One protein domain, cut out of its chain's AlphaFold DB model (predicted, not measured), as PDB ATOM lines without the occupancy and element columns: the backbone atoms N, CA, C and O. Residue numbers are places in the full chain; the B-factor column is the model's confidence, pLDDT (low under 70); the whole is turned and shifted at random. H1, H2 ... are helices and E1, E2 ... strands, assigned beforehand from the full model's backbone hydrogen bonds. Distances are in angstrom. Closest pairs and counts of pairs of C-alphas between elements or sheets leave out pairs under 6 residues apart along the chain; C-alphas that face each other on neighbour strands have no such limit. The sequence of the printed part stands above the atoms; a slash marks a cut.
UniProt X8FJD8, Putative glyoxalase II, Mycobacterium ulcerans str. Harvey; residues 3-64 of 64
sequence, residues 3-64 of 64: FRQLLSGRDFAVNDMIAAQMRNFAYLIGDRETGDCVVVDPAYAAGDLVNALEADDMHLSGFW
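Overview. This is residues 3 to 64 of the 64 residues of the protein "Putative glyoxalase II" of Mycobacterium ulcerans str. Harvey (UniProt X8FJD8). A strongly twisted sheet of four strands has H2 packed over one face, the other bare, while H1 lies beyond one end of E2, opposite the turn of hairpin E2-E3. The printed part has 62 residues with E1, H1, E2, E3, H2, E4 along the chain; the mixed sheet runs E1, E2, E3, E4, and the class is mixed helices and strands. It is compact, radius of gyration of the C-alphas 11.1 A, spanning 36 by 19 by 14 A.

Along the chain. E1 is residues 3 to 7, from C-alpha 3 at (14.160, 26.251, 103.266); H1 is 17 to 22; E2, 25 to 30, is 16.4 A long; E3 is 36 to 40; H2, 46 to 54, is 12.5 A; E4 is 59 to 63 and ends with C-alpha 63 at (2.616, 21.489, 95.775).

Arrangement. E1 and E2 are antiparallel, N 4 to O 28 2.9 A. E2 and E3, a hairpin, are antiparallel, N 29 to O 38 3.0 A. E3 and E4 are parallel, N 37 to O 59 2.8 A; with H2 between them in the chain they form a strand-helix-strand unit, its crossover right-handed. H2 is on the sheet; its closest C-alphas to E4 are Leu 53 and His 59, 6.8 A. H1 is only just not on it, with 4 pairs of C-alphas within 10 A. In H1 and H2 every O i to N i+4 pair is within hydrogen-bond range.

Size, cuts and confidence. The farthest C-alphas, Met 17 and Glu 33, are 36.8 A apart. The printed part has no cut and no long link; no printed residue is under 70 in pLDDT.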
ATOM      1  N   PHE A   3      15.139  25.170 103.309       97.16
ATOM      2  CA  PHE A   3      14.160  26.251 103.266       97.16
ATOM      3  C   PHE A   3      14.658  27.368 102.354       97.16
ATOM      4  O   PHE A   3      15.772  27.867 102.544       97.16
ATOM      5  N   ARG A   4      13.823  27.794 101.407       96.99
ATOM      6  CA  ARG A   4      14.038  29.003 100.604       96.99
ATOM      7  C   ARG A   4      12.760  29.810 100.512       96.99
ATOM      8  O   ARG A   4      11.670  29.259 100.407       96.99
ATOM      9  N   GLN A   5      12.933  31.121 100.499       96.91
ATOM     10  CA  GLN A   5      11.885  32.087 100.218       96.91
ATOM     11  C   GLN A   5      12.256  32.812  98.927       96.91
ATOM     12  O   GLN A   5      13.386  33.282  98.787       96.91
ATOM     13  N   LEU A   6      11.311  32.876  97.997       97.06
ATOM     14  CA  LEU A   6      11.499  33.418  96.656       97.06
ATOM     15  C   LEU A   6      10.410  34.454  96.387       97.06
ATOM     16  O   LEU A   6       9.250  34.230  96.722       97.06
ATOM     17  N   LEU A   7      10.775  35.587  95.795       96.27
ATOM     18  CA  LEU A   7       9.858  36.669  95.449       96.27
ATOM     19  C   LEU A   7       9.521  36.650  93.953       96.27
ATOM     20  O   LEU A   7      10.419  36.678  93.104       96.27
ATOM     21  N   SER A   8       8.231  36.667  93.622       95.81
ATOM     22  CA  SER A   8       7.767  36.653  92.235       95.81
ATOM     23  C   SER A   8       8.184  37.920  91.483       95.81
ATOM     24  O   SER A   8       8.205  39.026  92.032       95.81
ATOM     25  N   GLY A   9       8.555  37.751  90.216       94.50
ATOM     26  CA  GLY A   9       9.101  38.800  89.356       94.50
ATOM     27  C   GLY A   9      10.514  39.268  89.719       94.50
ATOM     28  O   GLY A   9      11.011  40.215  89.111       94.50
ATOM     29  N   ARG A  10      11.167  38.634  90.702       95.16
ATOM     30  CA  ARG A  10      12.570  38.884  91.061       95.16
ATOM     31  C   ARG A  10      13.393  37.602  91.050       95.16
ATOM     32  O   ARG A  10      14.412  37.559  90.372       95.16
ATOM     33  N   ASP A  11      12.960  36.604  91.812       95.81
ATOM     34  CA  ASP A  11      13.685  35.340  91.975       95.81
ATOM     35  C   ASP A  11      13.125  34.239  91.059       95.81
ATOM     36  O   ASP A  11      13.851  33.334  90.664       95.81
ATOM     37  N   PHE A  12      11.846  34.341  90.693       94.98
ATOM     38  CA  PHE A  12      11.149  33.483  89.731       94.98
ATOM     39  C   PHE A  12      10.104  34.307  88.971       94.98
ATOM     40  O   PHE A  12       9.779  35.420  89.395       94.98
ATOM     41  N   ALA A  13       9.571  33.795  87.860       95.12
ATOM     42  CA  ALA A  13       8.585  34.495  87.034       95.12
ATOM     43  C   ALA A  13       9.063  35.890  86.572       95.12
ATOM     44  O   ALA A  13       8.278  36.829  86.463       95.12
ATOM     45  N   VAL A  14      10.368  36.059  86.322       94.58
ATOM     46  CA  VAL A  14      10.986  37.377  86.054       94.58
ATOM     47  C   VAL A  14      10.468  38.059  84.784       94.58
ATOM     48  O   VAL A  14      10.477  39.284  84.699       94.58
ATOM     49  N   ASN A  15       9.990  37.277  83.814       94.13
ATOM     50  CA  ASN A  15       9.420  37.780  82.560       94.13
ATOM     51  C   ASN A  15       7.890  37.939  82.615       94.13
ATOM     52  O   ASN A  15       7.282  38.339  81.624       94.13
ATOM     53  N   ASP A  16       7.258  37.623  83.747       92.67
ATOM     54  CA  ASP A  16       5.819  37.768  83.935       92.67
ATOM     55  C   ASP A  16       5.516  39.141  84.556       92.67
ATOM     56  O   ASP A  16       5.841  39.434  85.710       92.67
ATOM     57  N   MET A  17       4.876  40.003  83.763       91.16
ATOM     58  CA  MET A  17       4.517  41.356  84.186       91.16
ATOM     59  C   MET A  17       3.552  41.368  85.380       91.16
ATOM     60  O   MET A  17       3.628  42.283  86.198       91.16
ATOM     61  N   ILE A  18       2.667  40.374  85.502       92.73
ATOM     62  CA  ILE A  18       1.720  40.261  86.619       92.73
ATOM     63  C   ILE A  18       2.483  39.855  87.878       92.73
ATOM     64  O   ILE A  18       2.337  40.491  88.925       92.73
ATOM     65  N   ALA A  19       3.363  38.859  87.764       92.35
ATOM     66  CA  ALA A  19       4.184  38.394  88.876       92.35
ATOM     67  C   ALA A  19       5.095  39.504  89.433       92.35
ATOM     68  O   ALA A  19       5.241  39.632  90.651       92.35
ATOM     69  N   ALA A  20       5.666  40.344  88.562       91.02
ATOM     70  CA  ALA A  20       6.502  41.484  88.948       91.02
ATOM     71  C   ALA A  20       5.730  42.641  89.600       91.02
ATOM     72  O   ALA A  20       6.308  43.399  90.391       91.02
ATOM     73  N   GLN A  21       4.437  42.775  89.286       92.61
ATOM     74  CA  GLN A  21       3.547  43.752  89.910       92.61
ATOM     75  C   GLN A  21       3.028  43.279  91.271       92.61
ATOM     76  O   GLN A  21       3.066  44.056  92.221       92.61
ATOM     77  N   MET A  22       2.567  42.028  91.380       93.23
ATOM     78  CA  MET A  22       1.980  41.499  92.619       93.23
ATOM     79  C   MET A  22       3.028  41.154  93.678       93.23
ATOM     80  O   MET A  22       2.816  41.452  94.851       93.23
ATOM     81  N   ARG A  23       4.184  40.612  93.263       89.73
ATOM     82  CA  ARG A  23       5.308  40.257  94.149       89.73
ATOM     83  C   ARG A  23       4.907  39.314  95.293       89.73
ATOM     84  O   ARG A  23       5.162  39.595  96.463       89.73
ATOM     85  N   ASN A  24       4.302  38.184  94.942       93.13
ATOM     86  CA  ASN A  24       3.970  37.115  95.878       93.13
ATOM     87  C   ASN A  24       5.231  36.357  96.309       93.13
ATOM     88  O   ASN A  24       6.191  36.236  95.544       93.13
ATOM     89  N   PHE A  25       5.213  35.819  97.526       95.63
ATOM     90  CA  PHE A  25       6.260  34.918  97.989       95.63
ATOM     91  C   PHE A  25       5.869  33.472  97.718       95.63
ATOM     92  O   PHE A  25       4.764  33.069  98.050       95.63
ATOM     93  N   ALA A  26       6.811  32.702  97.184       96.93
ATOM     94  CA  ALA A  26       6.755  31.250  97.174       96.93
ATOM     95  C   ALA A  26       7.816  30.702  98.133       96.93
ATOM     96  O   ALA A  26       8.869  31.324  98.342       96.93
ATOM     97  N   TYR A  27       7.557  29.524  98.696       97.79
ATOM     98  CA  TYR A  27       8.494  28.856  99.594       97.79
ATOM     99  C   TYR A  27       8.846  27.467  99.088       97.79
ATOM    100  O   TYR A  27       7.983  26.717  98.642       97.79
ATOM    101  N   LEU A  28      10.120  27.116  99.208       97.88
ATOM    102  CA  LEU A  28      10.604  25.757  99.013       97.88
ATOM    103  C   LEU A  28      10.924  25.195 100.392       97.88
ATOM    104  O   LEU A  28      11.758  25.765 101.101       97.88
ATOM    105  N   ILE A  29      10.249  24.122 100.790       97.85
ATOM    106  CA  ILE A  29      10.431  23.492 102.100       97.85
ATOM    107  C   ILE A  29      10.733  22.024 101.871       97.85
ATOM    108  O   ILE A  29       9.948  21.321 101.243       97.85
ATOM    109  N   GLY A  30      11.858  21.549 102.384       97.39
ATOM    110  CA  GLY A  30      12.278  20.181 102.133       97.39
ATOM    111  C   GLY A  30      13.199  19.607 103.187       97.39
ATOM    112  O   GLY A  30      13.603  20.264 104.157       97.39
ATOM    113  N   ASP A  31      13.562  18.357 102.964       97.47
ATOM    114  CA  ASP A  31      14.507  17.619 103.772       97.47
ATOM    115  C   ASP A  31      15.720  17.207 102.932       97.47
ATOM    116  O   ASP A  31      15.598  16.581 101.889       97.47
ATOM    117  N   ARG A  32      16.915  17.569 103.411       96.10
ATOM    118  CA  ARG A  32      18.176  17.308 102.704       96.10
ATOM    119  C   ARG A  32      18.643  15.863 102.848       96.10
ATOM    120  O   ARG A  32      19.498  15.449 102.080       96.10
ATOM    121  N   GLU A  33      18.154  15.131 103.849       96.55
ATOM    122  CA  GLU A  33      18.523  13.722 104.023       96.55
ATOM    123  C   GLU A  33      17.826  12.840 102.983       96.55
ATOM    124  O   GLU A  33      18.447  11.942 102.420       96.55
ATOM    125  N   THR A  34      16.555  13.126 102.703       97.08
ATOM    126  CA  THR A  34      15.755  12.442 101.676       97.08
ATOM    127  C   THR A  34      15.896  13.069 100.290       97.08
ATOM    128  O   THR A  34      15.756  12.371  99.290       97.08
ATOM    129  N   GLY A  35      16.191  14.371 100.223       96.88
ATOM    130  CA  GLY A  35      16.189  15.155  98.989       96.88
ATOM    131  C   GLY A  35      14.799  15.652  98.591       96.88
ATOM    132  O   GLY A  35      14.678  16.337  97.584       96.88
ATOM    133  N   ASP A  36      13.747  15.365  99.360       97.58
ATOM    134  CA  ASP A  36      12.377  15.741  99.010       97.58
ATOM    135  C   ASP A  36      12.065  17.202  99.361       97.58
ATOM    136  O   ASP A  36      12.430  17.708 100.425       97.58
ATOM    137  N   CYS A  37      11.326  17.885  98.485       98.20
ATOM    138  CA  CYS A  37      10.925  19.279  98.638       98.20
ATOM    139  C   CYS A  37       9.487  19.515  98.165       98.20
ATOM    140  O   CYS A  37       9.103  19.114  97.069       98.20
ATOM    141  N   VAL A  38       8.713  20.260  98.953       97.59
ATOM    142  CA  VAL A  38       7.414  20.799  98.546       97.59
ATOM    143  C   VAL A  38       7.540  22.269  98.165       97.59
ATOM    144  O   VAL A  38       8.319  23.019  98.760       97.59
ATOM    145  N   VAL A  39       6.759  22.679  97.173       97.65
ATOM    146  CA  VAL A  39       6.613  24.082  96.780       97.65
ATOM    147  C   VAL A  39       5.315  24.607  97.374       97.65
ATOM    148  O   VAL A  39       4.253  24.049  97.112       97.65
ATOM    149  N   VAL A  40       5.400  25.678  98.151       96.74
ATOM    150  CA  VAL A  40       4.248  26.333  98.776       96.74
ATOM    151  C   VAL A  40       3.941  27.632  98.040       96.74
ATOM    152  O   VAL A  40       4.847  28.446  97.837       96.74
ATOM    153  N   ASP A  41       2.670  27.819  97.689       94.17
ATOM    154  CA  ASP A  41       2.113  28.994  97.005       94.17
ATOM    155  C   ASP A  41       2.837  29.352  95.686       94.17
ATOM    156  O   ASP A  41       3.407  30.438  95.541       94.17
ATOM    157  N   PRO A  42       2.854  28.448  94.678       90.29
ATOM    158  CA  PRO A  42       3.561  28.646  93.409       90.29
ATOM    159  C   PRO A  42       2.852  29.632  92.462       90.29
ATOM    160  O   PRO A  42       2.814  29.390  91.258       90.29
ATOM    161  N   ALA A  43       2.265  30.714  92.987       90.58
ATOM    162  CA  ALA A  43       1.294  31.603  92.338       90.58
ATOM    163  C   ALA A  43       1.567  31.944  90.855       90.58
ATOM    164  O   ALA A  43       0.620  32.141  90.092       90.58
ATOM    165  N   TYR A  44       2.838  31.986  90.439       90.51
ATOM    166  CA  TYR A  44       3.281  32.183  89.056       90.51
ATOM    167  C   TYR A  44       4.427  31.240  88.696       90.51
ATOM    168  O   TYR A  44       5.216  30.861  89.556       90.51
ATOM    169  N   ALA A  45       4.554  30.919  87.404       92.31
ATOM    170  CA  ALA A  45       5.691  30.195  86.827       92.31
ATOM    171  C   ALA A  45       6.191  29.017  87.692       92.31
ATOM    172  O   ALA A  45       7.374  28.939  88.011       92.31
ATOM    173  N   ALA A  46       5.302  28.084  88.058       93.91
ATOM    174  CA  ALA A  46       5.656  26.931  88.894       93.91
ATOM    175  C   ALA A  46       6.889  26.159  88.374       93.91
ATOM    176  O   ALA A  46       7.671  25.651  89.171       93.91
ATOM    177  N   GLY A  47       7.109  26.130  87.054       95.47
ATOM    178  CA  GLY A  47       8.312  25.551  86.447       95.47
ATOM    179  C   GLY A  47       9.624  26.216  86.883       95.47
ATOM    180  O   GLY A  47      10.602  25.513  87.104       95.47
ATOM    181  N   ASP A  48       9.654  27.535  87.093       96.65
ATOM    182  CA  ASP A  48      10.843  28.234  87.601       96.65
ATOM    183  C   ASP A  48      11.172  27.794  89.036       96.65
ATOM    184  O   ASP A  48      12.340  27.657  89.391       96.65
ATOM    185  N   LEU A  49      10.146  27.532  89.853       96.65
ATOM    186  CA  LEU A  49      10.305  27.034  91.224       96.65
ATOM    187  C   LEU A  49      10.822  25.590  91.241       96.65
ATOM    188  O   LEU A  49      11.667  25.257  92.071       96.65
ATOM    189  N   VAL A  50      10.361  24.755  90.303       97.19
ATOM    190  CA  VAL A  50      10.889  23.394  90.109       97.19
ATOM    191  C   VAL A  50      12.349  23.436  89.656       97.19
ATOM    192  O   VAL A  50      13.195  22.781  90.251       97.19
ATOM    193  N   ASN A  51      12.693  24.290  88.693       97.13
ATOM    194  CA  ASN A  51      14.089  24.470  88.291       97.13
ATOM    195  C   ASN A  51      14.960  24.958  89.466       97.13
ATOM    196  O   ASN A  51      16.114  24.561  89.597       97.13
ATOM    197  N   ALA A  52      14.415  25.820  90.332       96.82
ATOM    198  CA  ALA A  52      15.134  26.346  91.487       96.82
ATOM    199  C   ALA A  52      15.423  25.283  92.559       96.82
ATOM    200  O   ALA A  52      16.493  25.345  93.160       96.82
ATOM    201  N   LEU A  53      14.505  24.337  92.812       97.10
ATOM    202  CA  LEU A  53      14.762  23.222  93.737       97.10
ATOM    203  C   LEU A  53      15.683  22.166  93.110       97.10
ATOM    204  O   LEU A  53      16.545  21.643  93.808       97.10
ATOM    205  N   GLU A  54      15.581  21.918  91.802       97.06
ATOM    206  CA  GLU A  54      16.464  20.974  91.104       97.06
ATOM    207  C   GLU A  54      17.912  21.475  91.071       97.06
ATOM    208  O   GLU A  54      18.841  20.696  91.258       97.06
ATOM    209  N   ALA A  55      18.117  22.786  90.904       97.72
ATOM    210  CA  ALA A  55      19.441  23.407  90.978       97.72
ATOM    211  C   ALA A  55      20.097  23.297  92.369       97.72
ATOM    212  O   ALA A  55      21.314  23.437  92.479       97.72
ATOM    213  N   ASP A  56      19.299  23.043  93.407       96.95
ATOM    214  CA  ASP A  56      19.755  22.835  94.781       96.95
ATOM    215  C   ASP A  56      19.866  21.338  95.142       96.95
ATOM    216  O   ASP A  56      19.941  21.003  96.326       96.95
ATOM    217  N   ASP A  57      19.870  20.445  94.141       96.88
ATOM    218  CA  ASP A  57      19.886  18.979  94.285       96.88
ATOM    219  C   ASP A  57      18.686  18.426  95.087       96.88
ATOM    220  O   ASP A  57      18.786  17.407  95.774       96.88
ATOM    221  N   MET A  58      17.533  19.101  95.006       97.95
ATOM    222  CA  MET A  58      16.277  18.658  95.615       97.95
ATOM    223  C   MET A  58      15.323  18.076  94.563       97.95
ATOM    224  O   MET A  58      15.360  18.426  93.385       97.95
ATOM    225  N   HIS A  59      14.403  17.226  95.008       97.52
ATOM    226  CA  HIS A  59      13.357  16.599  94.210       97.52
ATOM    227  C   HIS A  59      11.977  17.093  94.644       97.52
ATOM    228  O   HIS A  59      11.659  17.151  95.830       97.52
ATOM    229  N   LEU A  60      11.131  17.446  93.676       97.32
ATOM    230  CA  LEU A  60       9.765  17.875  93.956       97.32
ATOM    231  C   LEU A  60       8.912  16.691  94.436       97.32
ATOM    232  O   LEU A  60       8.664  15.755  93.676       97.32
ATOM    233  N   SER A  61       8.384  16.783  95.655       96.62
ATOM    234  CA  SER A  61       7.466  15.799  96.240       96.62
ATOM    235  C   SER A  61       6.008  16.275  96.293       96.62
ATOM    236  O   SER A  61       5.100  15.457  96.446       96.62
ATOM    237  N   GLY A  62       5.743  17.576  96.113       94.90
ATOM    238  CA  GLY A  62       4.375  18.096  96.026       94.90
ATOM    239  C   GLY A  62       4.250  19.619  95.957       94.90
ATOM    240  O   GLY A  62       5.218  20.353  96.147       94.90
ATOM    241  N   PHE A  63       3.021  20.080  95.715       93.82
ATOM    242  CA  PHE A  63       2.616  21.489  95.775       93.82
ATOM    243  C   PHE A  63       1.611  21.694  96.908       93.82
ATOM    244  O   PHE A  63       0.757  20.829  97.121       93.82
ATOM    245  N   TRP A  64       1.718  22.817  97.613       89.66
ATOM    246  CA  TRP A  64       0.819  23.243  98.687       89.66
ATOM    247  C   TRP A  64       0.271  24.642  98.416       89.66
ATOM    248  O   TRP A  64       1.051  25.502  97.944       89.66
TER     249      TRP A  64